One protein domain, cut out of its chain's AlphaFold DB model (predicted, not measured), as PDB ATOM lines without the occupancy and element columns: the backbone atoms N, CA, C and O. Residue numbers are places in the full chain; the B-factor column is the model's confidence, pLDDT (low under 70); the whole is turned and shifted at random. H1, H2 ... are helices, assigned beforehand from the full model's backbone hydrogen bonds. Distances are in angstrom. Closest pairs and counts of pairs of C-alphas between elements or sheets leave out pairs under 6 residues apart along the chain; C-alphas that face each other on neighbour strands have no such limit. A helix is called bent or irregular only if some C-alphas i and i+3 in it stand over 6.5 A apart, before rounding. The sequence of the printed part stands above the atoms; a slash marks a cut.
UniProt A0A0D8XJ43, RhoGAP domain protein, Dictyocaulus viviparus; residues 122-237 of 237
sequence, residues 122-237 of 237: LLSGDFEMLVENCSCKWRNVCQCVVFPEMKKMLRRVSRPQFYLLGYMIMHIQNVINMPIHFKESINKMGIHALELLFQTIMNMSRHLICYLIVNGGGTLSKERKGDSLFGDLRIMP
ATOM      1  N   LEU A 122     -49.618 -15.227 -39.427       63.53
ATOM      2  CA  LEU A 122     -48.942 -15.603 -38.162       63.53
ATOM      3  C   LEU A 122     -49.932 -15.902 -37.024       63.53
ATOM      4  O   LEU A 122     -49.747 -16.846 -36.260       63.53
ATOM      5  N   LEU A 123     -50.973 -15.077 -36.957       72.88
ATOM      6  CA  LEU A 123     -52.179 -15.263 -36.173       72.88
ATOM      7  C   LEU A 123     -53.370 -15.189 -37.134       72.88
ATOM      8  O   LEU A 123     -53.405 -14.293 -37.974       72.88
ATOM      9  N   SER A 124     -54.325 -16.116 -37.024       72.88
ATOM     10  CA  SER A 124     -55.544 -16.134 -37.846       72.88
ATOM     11  C   SER A 124     -56.419 -14.892 -37.617       72.88
ATOM     12  O   SER A 124     -56.269 -14.178 -36.623       72.88
ATOM     13  N   GLY A 125     -57.394 -14.658 -38.504       82.00
ATOM     14  CA  GLY A 125     -58.400 -13.599 -38.317       82.00
ATOM     15  C   GLY A 125     -59.191 -13.726 -37.005       82.00
ATOM     16  O   GLY A 125     -59.711 -12.737 -36.502       82.00
ATOM     17  N   ASP A 126     -59.210 -14.912 -36.393       87.38
ATOM     18  CA  ASP A 126     -59.851 -15.141 -35.095       87.38
ATOM     19  C   ASP A 126     -59.201 -14.329 -33.971       87.38
ATOM     20  O   ASP A 126     -59.886 -13.888 -33.050       87.38
ATOM     21  N   PHE A 127     -57.886 -14.101 -34.042       90.69
ATOM     22  CA  PHE A 127     -57.178 -13.278 -33.061       90.69
ATOM     23  C   PHE A 127     -57.593 -11.809 -33.163       90.69
ATOM     24  O   PHE A 127     -57.757 -11.147 -32.139       90.69
ATOM     25  N   GLU A 128     -57.803 -11.322 -34.387       89.44
ATOM     26  CA  GLU A 128     -58.293  -9.968 -34.649       89.44
ATOM     27  C   GLU A 128     -59.713  -9.797 -34.101       89.44
ATOM     28  O   GLU A 128     -59.950  -8.924 -33.266       89.44
ATOM     29  N   MET A 129     -60.625 -10.707 -34.465       90.38
ATOM     30  CA  MET A 129     -62.008 -10.701 -33.969       90.38
ATOM     31  C   MET A 129     -62.077 -10.777 -32.439       90.38
ATOM     32  O   MET A 129     -62.916 -10.136 -31.804       90.38
ATOM     33  N   LEU A 130     -61.193 -11.557 -31.812       92.62
ATOM     34  CA  LEU A 130     -61.145 -11.661 -30.358       92.62
ATOM     35  C   LEU A 130     -60.755 -10.321 -29.708       92.62
ATOM     36  O   LEU A 130     -61.359  -9.927 -28.707       92.62
ATOM     37  N   VAL A 131     -59.771  -9.609 -30.267       91.50
ATOM     38  CA  VAL A 131     -59.326  -8.306 -29.743       91.50
ATOM     39  C   VAL A 131     -60.358  -7.206 -29.998       91.50
ATOM     40  O   VAL A 131     -60.520  -6.337 -29.140       91.50
ATOM     41  N   GLU A 132     -61.095  -7.251 -31.108       90.31
ATOM     42  CA  GLU A 132     -62.197  -6.315 -31.384       90.31
ATOM     43  C   GLU A 132     -63.297  -6.368 -30.314       90.31
ATOM     44  O   GLU A 132     -63.869  -5.340 -29.958       90.31
ATOM     45  N   ASN A 133     -63.520  -7.541 -29.715       90.06
ATOM     46  CA  ASN A 133     -64.474  -7.737 -28.622       90.06
ATOM     47  C   ASN A 133     -63.934  -7.320 -27.233       90.06
ATOM     48  O   ASN A 133     -64.590  -7.523 -26.207       90.06
ATOM     49  N   CYS A 134     -62.731  -6.740 -27.155       90.31
ATOM     50  CA  CYS A 134     -62.117  -6.325 -25.895       90.31
ATOM     51  C   CYS A 134     -62.663  -4.983 -25.383       90.31
ATOM     52  O   CYS A 134     -62.415  -3.924 -25.955       90.31
ATOM     53  N   SER A 135     -63.302  -5.001 -24.212       87.69
ATOM     54  CA  SER A 135     -63.832  -3.801 -23.548       87.69
ATOM     55  C   SER A 135     -62.786  -2.938 -22.819       87.69
ATOM     56  O   SER A 135     -63.067  -1.791 -22.477       87.69
ATOM     57  N   CYS A 136     -61.566  -3.438 -22.581       83.38
ATOM     58  CA  CYS A 136     -60.573  -2.790 -21.703       83.38
ATOM     59  C   CYS A 136     -59.798  -1.610 -22.323       83.38
ATOM     60  O   CYS A 136     -58.958  -1.024 -21.643       83.38
ATOM     61  N   LYS A 137     -60.077  -1.244 -23.582       79.88
ATOM     62  CA  LYS A 137     -59.210  -0.422 -24.448       79.88
ATOM     63  C   LYS A 137     -57.849  -1.100 -24.672       79.88
ATOM     64  O   LYS A 137     -57.058  -1.278 -23.758       79.88
ATOM     65  N   TRP A 138     -57.539  -1.428 -25.921       74.19
ATOM     66  CA  TRP A 138     -56.370  -2.223 -26.334       74.19
ATOM     67  C   TRP A 138     -54.986  -1.639 -25.982       74.19
ATOM     68  O   TRP A 138     -53.996  -2.360 -26.054       74.19
ATOM     69  N   ARG A 139     -54.897  -0.360 -25.583       79.44
ATOM     70  CA  ARG A 139     -53.658   0.268 -25.075       79.44
ATOM     71  C   ARG A 139     -53.392   0.012 -23.588       79.44
ATOM     72  O   ARG A 139     -52.299   0.314 -23.121       79.44
ATOM     73  N   ASN A 140     -54.372  -0.511 -22.859       82.25
ATOM     74  CA  ASN A 140     -54.254  -0.835 -21.443       82.25
ATOM     75  C   ASN A 140     -54.108  -2.343 -21.253       82.25
ATOM     76  O   ASN A 140     -54.433  -3.139 -22.140       82.25
ATOM     77  N   VAL A 141     -53.640  -2.739 -20.068       85.75
ATOM     78  CA  VAL A 141     -53.646  -4.150 -19.686       85.75
ATOM     79  C   VAL A 141     -55.082  -4.650 -19.731       85.75
ATOM     80  O   VAL A 141     -55.978  -4.106 -19.083       85.75
ATOM     81  N   CYS A 142     -55.308  -5.685 -20.530       88.81
ATOM     82  CA  CYS A 142     -56.602  -6.323 -20.621       88.81
ATOM     83  C   CYS A 142     -56.901  -6.974 -19.276       88.81
ATOM     84  O   CYS A 142     -56.030  -7.624 -18.709       88.81
ATOM     85  N   GLN A 143     -58.116  -6.816 -18.763       87.88
ATOM     86  CA  GLN A 143     -58.603  -7.451 -17.531       87.88
ATOM     87  C   GLN A 143     -59.894  -8.251 -17.763       87.88
ATOM     88  O   GLN A 143     -60.397  -8.889 -16.844       87.88
ATOM     89  N   CYS A 144     -60.424  -8.247 -18.988       91.25
ATOM     90  CA  CYS A 144     -61.645  -8.961 -19.343       91.25
ATOM     91  C   CYS A 144     -61.369 -10.386 -19.855       91.25
ATOM     92  O   CYS A 144     -60.225 -10.840 -19.938       91.25
ATOM     93  N   VAL A 145     -62.447 -11.077 -20.238       92.00
ATOM     94  CA  VAL A 145     -62.455 -12.468 -20.730       92.00
ATOM     95  C   VAL A 145     -61.624 -12.697 -22.000       92.00
ATOM     96  O   VAL A 145     -61.244 -13.828 -22.285       92.00
ATOM     97  N   VAL A 146     -61.278 -11.631 -22.728       93.19
ATOM     98  CA  VAL A 146     -60.417 -11.692 -23.919       93.19
ATOM     99  C   VAL A 146     -59.021 -12.203 -23.573       93.19
ATOM    100  O   VAL A 146     -58.464 -12.994 -24.325       93.19
ATOM    101  N   PHE A 147     -58.454 -11.805 -22.430       92.06
ATOM    102  CA  PHE A 147     -57.101 -12.221 -22.045       92.06
ATOM    103  C   PHE A 147     -56.941 -13.746 -21.897       92.06
ATOM    104  O   PHE A 147     -56.051 -14.307 -22.542       92.06
ATOM    105  N   PRO A 148     -57.756 -14.453 -21.087       92.19
ATOM    106  CA  PRO A 148     -57.622 -15.902 -20.965       92.19
ATOM    107  C   PRO A 148     -57.920 -16.637 -22.280       92.19
ATOM    108  O   PRO A 148     -57.240 -17.622 -22.573       92.19
ATOM    109  N   GLU A 149     -58.861 -16.156 -23.102       93.81
ATOM    110  CA  GLU A 149     -59.135 -16.774 -24.407       93.81
ATOM    111  C   GLU A 149     -57.972 -16.557 -25.387       93.81
ATOM    112  O   GLU A 149     -57.533 -17.507 -26.032       93.81
ATOM    113  N   MET A 150     -57.372 -15.362 -25.407       93.62
ATOM    114  CA  MET A 150     -56.169 -15.060 -26.190       93.62
ATOM    115  C   MET A 150     -55.023 -15.992 -25.791       93.62
ATOM    116  O   MET A 150     -54.397 -16.626 -26.640       93.62
ATOM    117  N   LYS A 151     -54.778 -16.138 -24.484       92.12
ATOM    118  CA  LYS A 151     -53.738 -17.030 -23.953       92.12
ATOM    119  C   LYS A 151     -53.970 -18.484 -24.380       92.12
ATOM    120  O   LYS A 151     -53.027 -19.187 -24.736       92.12
ATOM    121  N   LYS A 152     -55.223 -18.940 -24.378       92.31
ATOM    122  CA  LYS A 152     -55.621 -20.282 -24.828       92.31
ATOM    123  C   LYS A 152     -55.450 -20.466 -26.339       92.31
ATOM    124  O   LYS A 152     -54.983 -21.526 -26.749       92.31
ATOM    125  N   MET A 153     -55.785 -19.465 -27.151       92.19
ATOM    126  CA  MET A 153     -55.569 -19.499 -28.602       92.19
ATOM    127  C   MET A 153     -54.081 -19.532 -28.952       92.19
ATOM    128  O   MET A 153     -53.662 -20.368 -29.748       92.19
ATOM    129  N   LEU A 154     -53.262 -18.708 -28.289       90.94
ATOM    130  CA  LEU A 154     -51.808 -18.704 -28.469       90.94
ATOM    131  C   LEU A 154     -51.173 -20.058 -28.128       90.94
ATOM    132  O   LEU A 154     -50.220 -20.456 -28.779       90.94
ATOM    133  N   ARG A 155     -51.718 -20.820 -27.173       89.06
ATOM    134  CA  ARG A 155     -51.229 -22.179 -26.865       89.06
ATOM    135  C   ARG A 155     -51.516 -23.217 -27.955       89.06
ATOM    136  O   ARG A 155     -50.956 -24.307 -27.896       89.06
ATOM    137  N   ARG A 156     -52.404 -22.917 -28.907       88.50
ATOM    138  CA  ARG A 156     -52.779 -23.822 -30.008       88.50
ATOM    139  C   ARG A 156     -51.990 -23.569 -31.291       88.50
ATOM    140  O   ARG A 156     -52.077 -24.384 -32.205       88.50
ATOM    141  N   VAL A 157     -51.246 -22.464 -31.374       86.19
ATOM    142  CA  VAL A 157     -50.360 -22.203 -32.517       86.19
ATOM    143  C   VAL A 157     -49.158 -23.151 -32.471       86.19
ATOM    144  O   VAL A 157     -48.861 -23.746 -31.431       86.19
ATOM    145  N   SER A 158     -48.452 -23.315 -33.591       85.38
ATOM    146  CA  SER A 158     -47.266 -24.179 -33.601       85.38
ATOM    147  C   SER A 158     -46.191 -23.642 -32.648       85.38
ATOM    148  O   SER A 158     -46.071 -22.431 -32.445       85.38
ATOM    149  N   ARG A 159     -45.370 -24.534 -32.074       86.75
ATOM    150  CA  ARG A 159     -44.294 -24.116 -31.159       86.75
ATOM    151  C   ARG A 159     -43.374 -23.057 -31.796       86.75
ATOM    152  O   ARG A 159     -43.216 -22.016 -31.169       86.75
ATOM    153  N   PRO A 160     -42.842 -23.223 -33.022       84.69
ATOM    154  CA  PRO A 160     -42.009 -22.192 -33.647       84.69
ATOM    155  C   PRO A 160     -42.685 -20.816 -33.741       84.69
ATOM    156  O   PRO A 160     -42.074 -19.804 -33.411       84.69
ATOM    157  N   GLN A 161     -43.969 -20.769 -34.116       82.62
ATOM    158  CA  GLN A 161     -44.731 -19.516 -34.198       82.62
ATOM    159  C   GLN A 161     -44.922 -18.867 -32.824       82.62
ATOM    160  O   GLN A 161     -44.755 -17.655 -32.694       82.62
ATOM    161  N   PHE A 162     -45.248 -19.663 -31.799       87.62
ATOM    162  CA  PHE A 162     -45.420 -19.163 -30.435       87.62
ATOM    163  C   PHE A 162     -44.132 -18.525 -29.913       87.62
ATOM    164  O   PHE A 162     -44.163 -17.424 -29.367       87.62
ATOM    165  N   TYR A 163     -42.997 -19.201 -30.112       87.69
ATOM    166  CA  TYR A 163     -41.700 -18.688 -29.688       87.69
ATOM    167  C   TYR A 163     -41.284 -17.468 -30.508       87.69
ATOM    168  O   TYR A 163     -40.838 -16.494 -29.913       87.69
ATOM    169  N   LEU A 164     -41.489 -17.465 -31.829       85.44
ATOM    170  CA  LEU A 164     -41.161 -16.313 -32.672       85.44
ATOM    171  C   LEU A 164     -41.939 -15.078 -32.213       85.44
ATOM    172  O   LEU A 164     -41.348 -14.036 -31.933       85.44
ATOM    173  N   LEU A 165     -43.260 -15.214 -32.070       87.12
ATOM    174  CA  LEU A 165     -44.118 -14.125 -31.622       87.12
ATOM    175  C   LEU A 165     -43.750 -13.668 -30.208       87.12
ATOM    176  O   LEU A 165     -43.611 -12.472 -29.965       87.12
ATOM    177  N   GLY A 166     -43.564 -14.605 -29.280       88.75
ATOM    178  CA  GLY A 166     -43.251 -14.287 -27.895       88.75
ATOM    179  C   GLY A 166     -41.907 -13.580 -27.732       88.75
ATOM    180  O   GLY A 166     -41.846 -12.555 -27.055       88.75
ATOM    181  N   TYR A 167     -40.857 -14.054 -28.413       87.31
ATOM    182  CA  TYR A 167     -39.552 -13.389 -28.432       87.31
ATOM    183  C   TYR A 167     -39.643 -11.985 -29.022       87.31
ATOM    184  O   TYR A 167     -39.106 -11.052 -28.429       87.31
ATOM    185  N   MET A 168     -40.372 -11.808 -30.126       86.19
ATOM    186  CA  MET A 168     -40.567 -10.490 -30.729       86.19
ATOM    187  C   MET A 168     -41.301  -9.530 -29.798       86.19
ATOM    188  O   MET A 168     -40.846  -8.408 -29.582       86.19
ATOM    189  N   ILE A 169     -42.415  -9.961 -29.208       88.81
ATOM    190  CA  ILE A 169     -43.211  -9.118 -28.314       88.81
ATOM    191  C   ILE A 169     -42.421  -8.750 -27.056       88.81
ATOM    192  O   ILE A 169     -42.385  -7.576 -26.690       88.81
ATOM    193  N   MET A 170     -41.752  -9.712 -26.418       87.56
ATOM    194  CA  MET A 170     -40.918  -9.443 -25.244       87.56
ATOM    195  C   MET A 170     -39.745  -8.516 -25.581       87.56
ATOM    196  O   MET A 170     -39.476  -7.580 -24.829       87.56
ATOM    197  N   HIS A 171     -39.103  -8.716 -26.734       86.12
ATOM    198  CA  HIS A 171     -38.019  -7.861 -27.199       86.12
ATOM    199  C   HIS A 171     -38.489  -6.413 -27.399       86.12
ATOM    200  O   HIS A 171     -37.885  -5.464 -26.899       86.12
ATOM    201  N   ILE A 172     -39.637  -6.227 -28.055       86.25
ATOM    202  CA  ILE A 172     -40.260  -4.910 -28.234       86.25
ATOM    203  C   ILE A 172     -40.564  -4.263 -26.879       86.25
ATOM    204  O   ILE A 172     -40.308  -3.072 -26.693       86.25
ATOM    205  N   GLN A 173     -41.078  -5.026 -25.909       85.88
ATOM    206  CA  GLN A 173     -41.319  -4.508 -24.563       85.88
ATOM    207  C   GLN A 173     -40.032  -4.041 -23.881       85.88
ATOM    208  O   GLN A 173     -40.078  -3.026 -23.189       85.88
ATOM    209  N   ASN A 174     -38.905  -4.729 -24.069       85.31
ATOM    210  CA  ASN A 174     -37.612  -4.305 -23.526       85.31
ATOM    211  C   ASN A 174     -37.129  -3.006 -24.184       85.31
ATOM    212  O   ASN A 174     -36.714  -2.084 -23.480       85.31
ATOM    213  N   VAL A 175     -37.293  -2.874 -25.506       83.06
ATOM    214  CA  VAL A 175     -36.993  -1.625 -26.229       83.06
ATOM    215  C   VAL A 175     -37.850  -0.457 -25.716       83.06
ATOM    216  O   VAL A 175     -37.341   0.653 -25.535       83.06
ATOM    217  N   ILE A 176     -39.130  -0.702 -25.411       81.44
ATOM    218  CA  ILE A 176     -40.049   0.308 -24.855       81.44
ATOM    219  C   ILE A 176     -39.738   0.632 -23.384       81.44
ATOM    220  O   ILE A 176     -39.862   1.793 -22.979       81.44
ATOM    221  N   ASN A 177     -39.388  -0.366 -22.566       76.75
ATOM    222  CA  ASN A 177     -39.181  -0.238 -21.115       76.75
ATOM    223  C   ASN A 177     -37.825   0.339 -20.711       76.75
ATOM    224  O   ASN A 177     -37.499   0.341 -19.521       76.75
ATOM    225  N   MET A 178     -37.060   0.877 -21.661       68.31
ATOM    226  CA  MET A 178     -35.866   1.640 -21.327       68.31
ATOM    227  C   MET A 178     -36.170   2.697 -20.253       68.31
ATOM    228  O   MET A 178     -37.206   3.373 -20.342       68.31
ATOM    229  N   PRO A 179     -35.302   2.847 -19.229       58.06
ATOM    230  CA  PRO A 179     -35.542   3.768 -18.130       58.06
ATOM    231  C   PRO A 179     -35.833   5.173 -18.652       58.06
ATOM    232  O   PRO A 179     -35.150   5.666 -19.549       58.06
ATOM    233  N   ILE A 180     -36.836   5.824 -18.061       52.72
ATOM    234  CA  ILE A 180     -37.366   7.131 -18.486       52.72
ATOM    235  C   ILE A 180     -36.254   8.180 -18.675       52.72
ATOM    236  O   ILE A 180     -36.312   8.951 -19.627       52.72
ATOM    237  N   HIS A 181     -35.191   8.145 -17.863       50.50
ATOM    238  CA  HIS A 181     -34.040   9.056 -17.972       50.50
ATOM    239  C   HIS A 181     -33.232   8.938 -19.280       50.50
ATOM    240  O   HIS A 181     -32.542   9.883 -19.650       50.50
ATOM    241  N   PHE A 182     -33.324   7.813 -19.995       51.69
ATOM    242  CA  PHE A 182     -32.640   7.567 -21.274       51.69
ATOM    243  C   PHE A 182     -33.605   7.553 -22.476       51.69
ATOM    244  O   PHE A 182     -33.176   7.533 -23.629       51.69
ATOM    245  N   LYS A 183     -34.921   7.570 -22.228       52.91
ATOM    246  CA  LYS A 183     -35.962   7.305 -23.234       52.91
ATOM    247  C   LYS A 183     -36.184   8.460 -24.218       52.91
ATOM    248  O   LYS A 183     -36.424   8.216 -25.398       52.91
ATOM    249  N   GLU A 184     -36.075   9.703 -23.754       49.69
ATOM    250  CA  GLU A 184     -36.324  10.895 -24.584       49.69
ATOM    251  C   GLU A 184     -35.080  11.393 -25.339       49.69
ATOM    252  O   GLU A 184     -35.211  12.048 -26.372       49.69
ATOM    253  N   SER A 185     -33.873  11.044 -24.880       53.59
ATOM    254  CA  SER A 185     -32.614  11.517 -25.471       53.59
ATOM    255  C   SER A 185     -31.887  10.483 -26.329       53.59
ATOM    256  O   SER A 185     -31.099  10.887 -27.180       53.59
ATOM    257  N   ILE A 186     -32.148   9.181 -26.141       62.06
ATOM    258  CA  ILE A 186     -31.347   8.121 -26.765       62.06
ATOM    259  C   ILE A 186     -32.130   7.363 -27.837       62.06
ATOM    260  O   ILE A 186     -31.910   7.628 -29.008       62.06
ATOM    261  N   ASN A 187     -33.053   6.450 -27.504       64.00
ATOM    262  CA  ASN A 187     -33.664   5.591 -28.532       64.00
ATOM    263  C   ASN A 187     -34.838   6.243 -29.292       64.00
ATOM    264  O   ASN A 187     -35.054   5.922 -30.459       64.00
ATOM    265  N   LYS A 188     -35.564   7.189 -28.673       71.81
ATOM    266  CA  LYS A 188     -36.733   7.907 -29.233       71.81
ATOM    267  C   LYS A 188     -37.859   6.994 -29.761       71.81
ATOM    268  O   LYS A 188     -38.686   7.439 -30.562       71.81
ATOM    269  N   MET A 189     -37.927   5.734 -29.314       71.81
ATOM    270  CA  MET A 189     -38.914   4.746 -29.772       71.81
ATOM    271  C   MET A 189     -39.964   4.465 -28.689       71.81
ATOM    272  O   MET A 189     -39.739   3.715 -27.741       71.81
ATOM    273  N   GLY A 190     -41.145   5.069 -28.834       77.12
ATOM    274  CA  GLY A 190     -42.309   4.799 -27.984       77.12
ATOM    275  C   GLY A 190     -43.181   3.648 -28.497       77.12
ATOM    276  O   GLY A 190     -43.043   3.207 -29.639       77.12
ATOM    277  N   ILE A 191     -44.152   3.220 -27.677       82.50
ATOM    278  CA  ILE A 191     -45.112   2.158 -28.029       82.50
ATOM    279  C   ILE A 191     -45.802   2.415 -29.372       82.50
ATOM    280  O   ILE A 191     -45.935   1.499 -30.168       82.50
ATOM    281  N   HIS A 192     -46.173   3.666 -29.662       82.81
ATOM    282  CA  HIS A 192     -46.848   4.031 -30.905       82.81
ATOM    283  C   HIS A 192     -45.947   3.892 -32.145       82.81
ATOM    284  O   HIS A 192     -46.403   3.425 -33.184       82.81
ATOM    285  N   ALA A 193     -44.666   4.263 -32.035       83.50
ATOM    286  CA  ALA A 193     -43.720   4.160 -33.144       83.50
ATOM    287  C   ALA A 193     -43.424   2.691 -33.481       83.50
ATOM    288  O   ALA A 193     -43.430   2.306 -34.647       83.50
ATOM    289  N   LEU A 194     -43.218   1.862 -32.452       83.00
ATOM    290  CA  LEU A 194     -42.973   0.431 -32.627       83.00
ATOM    291  C   LEU A 194     -44.242  -0.311 -33.071       83.00
ATOM    292  O   LEU A 194     -44.156  -1.151 -33.953       83.00
ATOM    293  N   GLU A 195     -45.425   0.050 -32.562       85.06
ATOM    294  CA  GLU A 195     -46.723  -0.466 -33.035       85.06
ATOM    295  C   GLU A 195     -46.878  -0.301 -34.559       85.06
ATOM    296  O   GLU A 195     -47.217  -1.263 -35.244       85.06
ATOM    297  N   LEU A 196     -46.593   0.891 -35.097       84.50
ATOM    298  CA  LEU A 196     -46.701   1.172 -36.535       84.50
ATOM    299  C   LEU A 196     -45.682   0.394 -37.378       84.50
ATOM    300  O   LEU A 196     -46.019  -0.092 -38.457       84.50
ATOM    301  N   LEU A 197     -44.443   0.261 -36.898       82.38
ATOM    302  CA  LEU A 197     -43.415  -0.521 -37.590       82.38
ATOM    303  C   LEU A 197     -43.773  -2.010 -37.595       82.38
ATOM    304  O   LEU A 197     -43.747  -2.660 -38.636       82.38
ATOM    305  N   PHE A 198     -44.158  -2.551 -36.443       81.31
ATOM    306  CA  PHE A 198     -44.423  -3.977 -36.303       81.31
ATOM    307  C   PHE A 198     -45.749  -4.421 -36.917       81.31
ATOM    308  O   PHE A 198     -45.844  -5.571 -37.342       81.31
ATOM    309  N   GLN A 199     -46.721  -3.517 -37.072       84.44
ATOM    310  CA  GLN A 199     -47.903  -3.750 -37.903       84.44
ATOM    311  C   GLN A 199     -47.514  -4.216 -39.314       84.44
ATOM    312  O   GLN A 199     -48.076  -5.188 -39.813       84.44
ATOM    313  N   THR A 200     -46.573  -3.530 -39.968       79.50
ATOM    314  CA  THR A 200     -46.210  -3.835 -41.362       79.50
ATOM    315  C   THR A 200     -45.303  -5.056 -41.460       79.50
ATOM    316  O   THR A 200     -45.451  -5.857 -42.381       79.50
ATOM    317  N   ILE A 201     -44.413  -5.235 -40.480       77.19
ATOM    318  CA  ILE A 201     -43.497  -6.378 -40.398       77.19
ATOM    319  C   ILE A 201     -44.270  -7.684 -40.165       77.19
ATOM    320  O   ILE A 201     -44.028  -8.672 -40.857       77.19
ATOM    321  N   MET A 202     -45.217  -7.688 -39.221       77.75
ATOM    322  CA  MET A 202     -45.993  -8.880 -38.856       77.75
ATOM    323  C   MET A 202     -47.302  -9.030 -39.642       77.75
ATOM    324  O   MET A 202     -47.924 -10.088 -39.573       77.75
ATOM    325  N   ASN A 203     -47.708  -8.008 -40.403       77.38
ATOM    326  CA  ASN A 203     -48.958  -7.971 -41.168       77.38
ATOM    327  C   ASN A 203     -50.202  -8.284 -40.309       77.38
ATOM    328  O   ASN A 203     -51.034  -9.112 -40.671       77.38
ATOM    329  N   MET A 204     -50.299  -7.627 -39.153       84.38
ATOM    330  CA  MET A 204     -51.414  -7.726 -38.198       84.38
ATOM    331  C   MET A 204     -52.046  -6.348 -38.005       84.38
ATOM    332  O   MET A 204     -51.411  -5.334 -38.297       84.38
ATOM    333  N   SER A 205     -53.265  -6.266 -37.482       87.44
ATOM    334  CA  SER A 205     -53.868  -4.975 -37.164       87.44
ATOM    335  C   SER A 205     -53.103  -4.258 -36.050       87.44
ATOM    336  O   SER A 205     -52.464  -4.853 -35.176       87.44
ATOM    337  N   ARG A 206     -53.223  -2.929 -36.040       87.38
ATOM    338  CA  ARG A 206     -52.674  -2.088 -34.967       87.38
ATOM    339  C   ARG A 206     -53.220  -2.462 -33.596       87.38
ATOM    340  O   ARG A 206     -52.489  -2.400 -32.608       87.38
ATOM    341  N   HIS A 207     -54.496  -2.842 -33.542       88.81
ATOM    342  CA  HIS A 207     -55.161  -3.226 -32.305       88.81
ATOM    343  C   HIS A 207     -54.561  -4.513 -31.748       88.81
ATOM    344  O   HIS A 207     -54.201  -4.537 -30.572       88.81
ATOM    345  N   LEU A 208     -54.377  -5.535 -32.589       90.25
ATOM    346  CA  LEU A 208     -53.778  -6.801 -32.180       90.25
ATOM    347  C   LEU A 208     -52.316  -6.623 -31.761       90.25
ATOM    348  O   LEU A 208     -51.945  -7.065 -30.676       90.25
ATOM    349  N   ILE A 209     -51.502  -5.905 -32.543       89.56
ATOM    350  CA  ILE A 209     -50.101  -5.636 -32.179       89.56
ATOM    351  C   ILE A 209     -49.999  -4.902 -30.848       89.56
ATOM    352  O   ILE A 209     -49.243  -5.317 -29.969       89.56
ATOM    353  N   CYS A 210     -50.765  -3.829 -30.661       89.88
ATOM    354  CA  CYS A 210     -50.700  -3.081 -29.414       89.88
ATOM    355  C   CYS A 210     -51.230  -3.902 -28.231       89.88
ATOM    356  O   CYS A 210     -50.599  -3.902 -27.173       89.88
ATOM    357  N   TYR A 211     -52.305  -4.674 -28.424       91.81
ATOM    358  CA  TYR A 211     -52.808  -5.604 -27.415       91.81
ATOM    359  C   TYR A 211     -51.726  -6.608 -26.993       91.81
ATOM    360  O   TYR A 211     -51.490  -6.789 -25.796       91.81
ATOM    361  N   LEU A 212     -51.031  -7.228 -27.954       91.38
ATOM    362  CA  LEU A 212     -49.945  -8.172 -27.690       91.38
ATOM    363  C   LEU A 212     -48.772  -7.498 -26.973       91.38
ATOM    364  O   LEU A 212     -48.270  -8.054 -26.003       91.38
ATOM    365  N   ILE A 213     -48.370  -6.290 -27.380       89.75
ATOM    366  CA  ILE A 213     -47.290  -5.541 -26.720       89.75
ATOM    367  C   ILE A 213     -47.645  -5.251 -25.260       89.75
ATOM    368  O   ILE A 213     -46.817  -5.464 -24.381       89.75
ATOM    369  N   VAL A 214     -48.862  -4.788 -24.973       88.62
ATOM    370  CA  VAL A 214     -49.252  -4.394 -23.609       88.62
ATOM    371  C   VAL A 214     -49.453  -5.605 -22.691       88.62
ATOM    372  O   VAL A 214     -49.154  -5.522 -21.501       88.62
ATOM    373  N   ASN A 215     -49.913  -6.739 -23.231       89.69
ATOM    374  CA  ASN A 215     -50.246  -7.944 -22.455       89.69
ATOM    375  C   ASN A 215     -49.182  -9.062 -22.539       89.69
ATOM    376  O   ASN A 215     -49.311 -10.091 -21.871       89.69
ATOM    377  N   GLY A 216     -48.149  -8.890 -23.368       86.44
ATOM    378  CA  GLY A 216     -47.186  -9.926 -23.747       86.44
ATOM    379  C   GLY A 216     -46.350 -10.452 -22.586       86.44
ATOM    380  O   GLY A 216     -46.469 -11.612 -22.188       86.44
ATOM    381  N   GLY A 217     -45.517  -9.584 -22.027       77.50
ATOM    382  CA  GLY A 217     -44.750  -9.801 -20.802       77.50
ATOM    383  C   GLY A 217     -45.177  -8.850 -19.684       77.50
ATOM    384  O   GLY A 217     -45.845  -7.843 -19.919       77.50
ATOM    385  N   GLY A 218     -44.766  -9.157 -18.453       69.50
ATOM    386  CA  GLY A 218     -45.041  -8.332 -17.266       69.50
ATOM    387  C   GLY A 218     -44.189  -7.061 -17.153       69.50
ATOM    388  O   GLY A 218     -44.267  -6.362 -16.148       69.50
ATOM    389  N   THR A 219     -43.347  -6.757 -18.146       68.62
ATOM    390  CA  THR A 219     -42.365  -5.666 -18.058       68.62
ATOM    391  C   THR A 219     -43.016  -4.283 -18.178       68.62
ATOM    392  O   THR A 219     -42.598  -3.354 -17.495       68.62
ATOM    393  N   LEU A 220     -44.055  -4.129 -19.017       67.00
ATOM    394  CA  LEU A 220     -44.738  -2.839 -19.239       67.00
ATOM    395  C   LEU A 220     -45.797  -2.495 -18.181       67.00
ATOM    396  O   LEU A 220     -46.213  -1.340 -18.106       67.00
ATOM    397  N   SER A 221     -46.254  -3.455 -17.371       58.28
ATOM    398  CA  SER A 221     -47.261  -3.187 -16.343       58.28
ATOM    399  C   SER A 221     -47.048  -4.008 -15.079       58.28
ATOM    400  O   SER A 221     -46.944  -5.231 -15.109       58.28
ATOM    401  N   LYS A 222     -47.066  -3.308 -13.940       55.84
ATOM    402  CA  LYS A 222     -47.013  -3.894 -12.591       55.84
ATOM    403  C   LYS A 222     -48.372  -4.437 -12.121       55.84
ATOM    404  O   LYS A 222     -48.434  -5.021 -11.041       55.84
ATOM    405  N   GLU A 223     -49.441  -4.232 -12.895       55.84
ATOM    406  CA  GLU A 223     -50.829  -4.520 -12.500       55.84
ATOM    407  C   GLU A 223     -51.186  -6.014 -12.567       55.84
ATOM    408  O   GLU A 223     -52.048  -6.469 -11.822       55.84
ATOM    409  N   ARG A 224     -50.474  -6.807 -13.381       60.56
ATOM    410  CA  ARG A 224     -50.515  -8.280 -13.348       60.56
ATOM    411  C   ARG A 224     -49.141  -8.823 -12.977       60.56
ATOM    412  O   ARG A 224     -48.330  -9.147 -13.843       60.56
ATOM    413  N   LYS A 225     -48.864  -8.949 -11.677       53.34
ATOM    414  CA  LYS A 225     -47.673  -9.670 -11.202       53.34
ATOM    415  C   LYS A 225     -47.809 -11.162 -11.540       53.34
ATOM    416  O   LYS A 225     -48.398 -11.914 -10.774       53.34
ATOM    417  N   GLY A 226     -47.257 -11.571 -12.682       59.44
ATOM    418  CA  GLY A 226     -47.013 -12.980 -13.014       59.44
ATOM    419  C   GLY A 226     -47.962 -13.639 -14.020       59.44
ATOM    420  O   GLY A 226     -47.747 -14.804 -14.333       59.44
ATOM    421  N   ASP A 227     -48.962 -12.936 -14.561       77.88
ATOM    422  CA  ASP A 227     -49.859 -13.493 -15.587       77.88
ATOM    423  C   ASP A 227     -49.811 -12.662 -16.874       77.88
ATOM    424  O   ASP A 227     -50.501 -11.652 -17.012       77.88
ATOM    425  N   SER A 228     -48.954 -13.079 -17.808       87.12
ATOM    426  CA  SER A 228     -48.798 -12.478 -19.133       87.12
ATOM    427  C   SER A 228     -48.978 -13.531 -20.234       87.12
ATOM    428  O   SER A 228     -48.985 -14.737 -19.958       87.12
ATOM    429  N   LEU A 229     -49.153 -13.093 -21.484       89.69
ATOM    430  CA  LEU A 229     -49.387 -14.003 -22.614       89.69
ATOM    431  C   LEU A 229     -48.194 -14.941 -22.867       89.69
ATOM    432  O   LEU A 229     -48.394 -16.115 -23.169       89.69
ATOM    433  N   PHE A 230     -46.972 -14.434 -22.680       88.94
ATOM    434  CA  PHE A 230     -45.710 -15.138 -22.927       88.94
ATOM    435  C   PHE A 230     -44.872 -15.336 -21.655       88.94
ATOM    436  O   PHE A 230     -43.656 -15.455 -21.738       88.94
ATOM    437  N   GLY A 231     -45.494 -15.355 -20.471       78.06
ATOM    438  CA  GLY A 231     -44.774 -15.396 -19.184       78.06
ATOM    439  C   GLY A 231     -43.882 -16.627 -18.970       78.06
ATOM    440  O   GLY A 231     -42.977 -16.589 -18.139       78.06
ATOM    441  N   ASP A 232     -44.107 -17.691 -19.743       77.06
ATOM    442  CA  ASP A 232     -43.288 -18.908 -19.740       77.06
ATOM    443  C   ASP A 232     -41.964 -18.733 -20.517       77.06
ATOM    444  O   ASP A 232     -41.052 -19.551 -20.393       77.06
ATOM    445  N   LEU A 233     -41.838 -17.672 -21.321       81.88
ATOM    446  CA  LEU A 233     -40.648 -17.373 -22.110       81.88
ATOM    447  C   LEU A 233     -39.704 -16.444 -21.341       81.88
ATOM    448  O   LEU A 233     -40.123 -15.555 -20.599       81.88
ATOM    449  N   ARG A 234     -38.397 -16.631 -21.539       70.88
ATOM    450  CA  ARG A 234     -37.358 -15.739 -21.013       70.88
ATOM    451  C   ARG A 234     -36.358 -15.428 -22.112       70.88
ATOM    452  O   ARG A 234     -35.697 -16.332 -22.614       70.88
ATOM    453  N   ILE A 235     -36.209 -14.149 -22.441       67.50
ATOM    454  CA  ILE A 235     -35.092 -13.699 -23.271       67.50
ATOM    455  C   ILE A 235     -33.840 -13.777 -22.397       67.50
ATOM    456  O   ILE A 235     -33.689 -12.996 -21.460       67.50
ATOM    457  N   MET A 236     -32.984 -14.762 -22.661       60.66
ATOM    458  CA  MET A 236     -31.643 -14.814 -22.085       60.66
ATOM    459  C   MET A 236     -30.688 -14.094 -23.044       60.66
ATOM    460  O   MET A 236     -30.545 -14.589 -24.170       60.66
ATOM    461  N   PRO A 237     -30.123 -12.933 -22.654       50.56
ATOM    462  CA  PRO A 237     -29.084 -12.258 -23.427       50.56
ATOM    463  C   PRO A 237     -27.797 -13.085 -23.482       50.56
ATOM    464  O   PRO A 237     -27.446 -13.711 -22.454       50.56
TER     465      PRO A 237
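Overview. This is residues 122 to 237 of the 237 residues of the protein "RhoGAP domain protein" of Dictyocaulus viviparus (UniProt A0A0D8XJ43). H6 is the core of a small helical body: long H3 crosses it on one side, H1 of the hairpin H1 and H2 packs on it on the other, and H5 packs on it too. H4 lies out at one end, touching no helix. The 116 printed residues, with six named helices, H1 to H6, and no named strand, are all helix by class and compact, with radius of gyration of the C-alphas 13.6 A and spans 39 by 30 by 30 A.

Along the chain. H3, residues 159 to 176, runs 25.6 A from (-44.294, -24.116, -31.159). The others are H1, residues 125 to 132; H2, residues 146 to 154; H4, residues 180 to 187, irregular, C-alphas 181 and 184 being 7.2 A apart; H5, residues 191 to 202, 15.5 A; and H6, residues 206 to 215, 14.0 A, which ends at C-alpha 215 at (-50.246, -7.944, -22.455).

Arrangement. H3, with residues 169 to 173 alone, touches the hub H6, about perpendicular at 82 degrees; their closest C-alphas, Ile 169 and Ile 213, are 5.7 A apart. H5 touches H6 at a steep tilt of 64 degrees, closest C-alphas Gln 199 and Arg 206, 5.8 A. H1 touches H6 at 74 degrees, about perpendicular, closest C-alphas Glu 128 and Leu 208, 6.0 A. H1 and H2 form a hairpin at 17 degrees, closest C-alphas Leu 130 and Val 146, 6.5 A. Every O i to N i+4 pair is within hydrogen-bond range in H1, H2, H3 and H6, 7 of 8 in H5 and 1 of 4 in H4, where 1 of 5 O i to N i+3 pairs is.

Size, cuts and confidence. The C-alphas farthest apart, Arg 156 and Ser 185, are 40.9 A apart. The printed part has no cut; H1 to H2 is a long link. Residues 122, 178 to 187, 218 to 226 and 235 to 237 have pLDDT under 70.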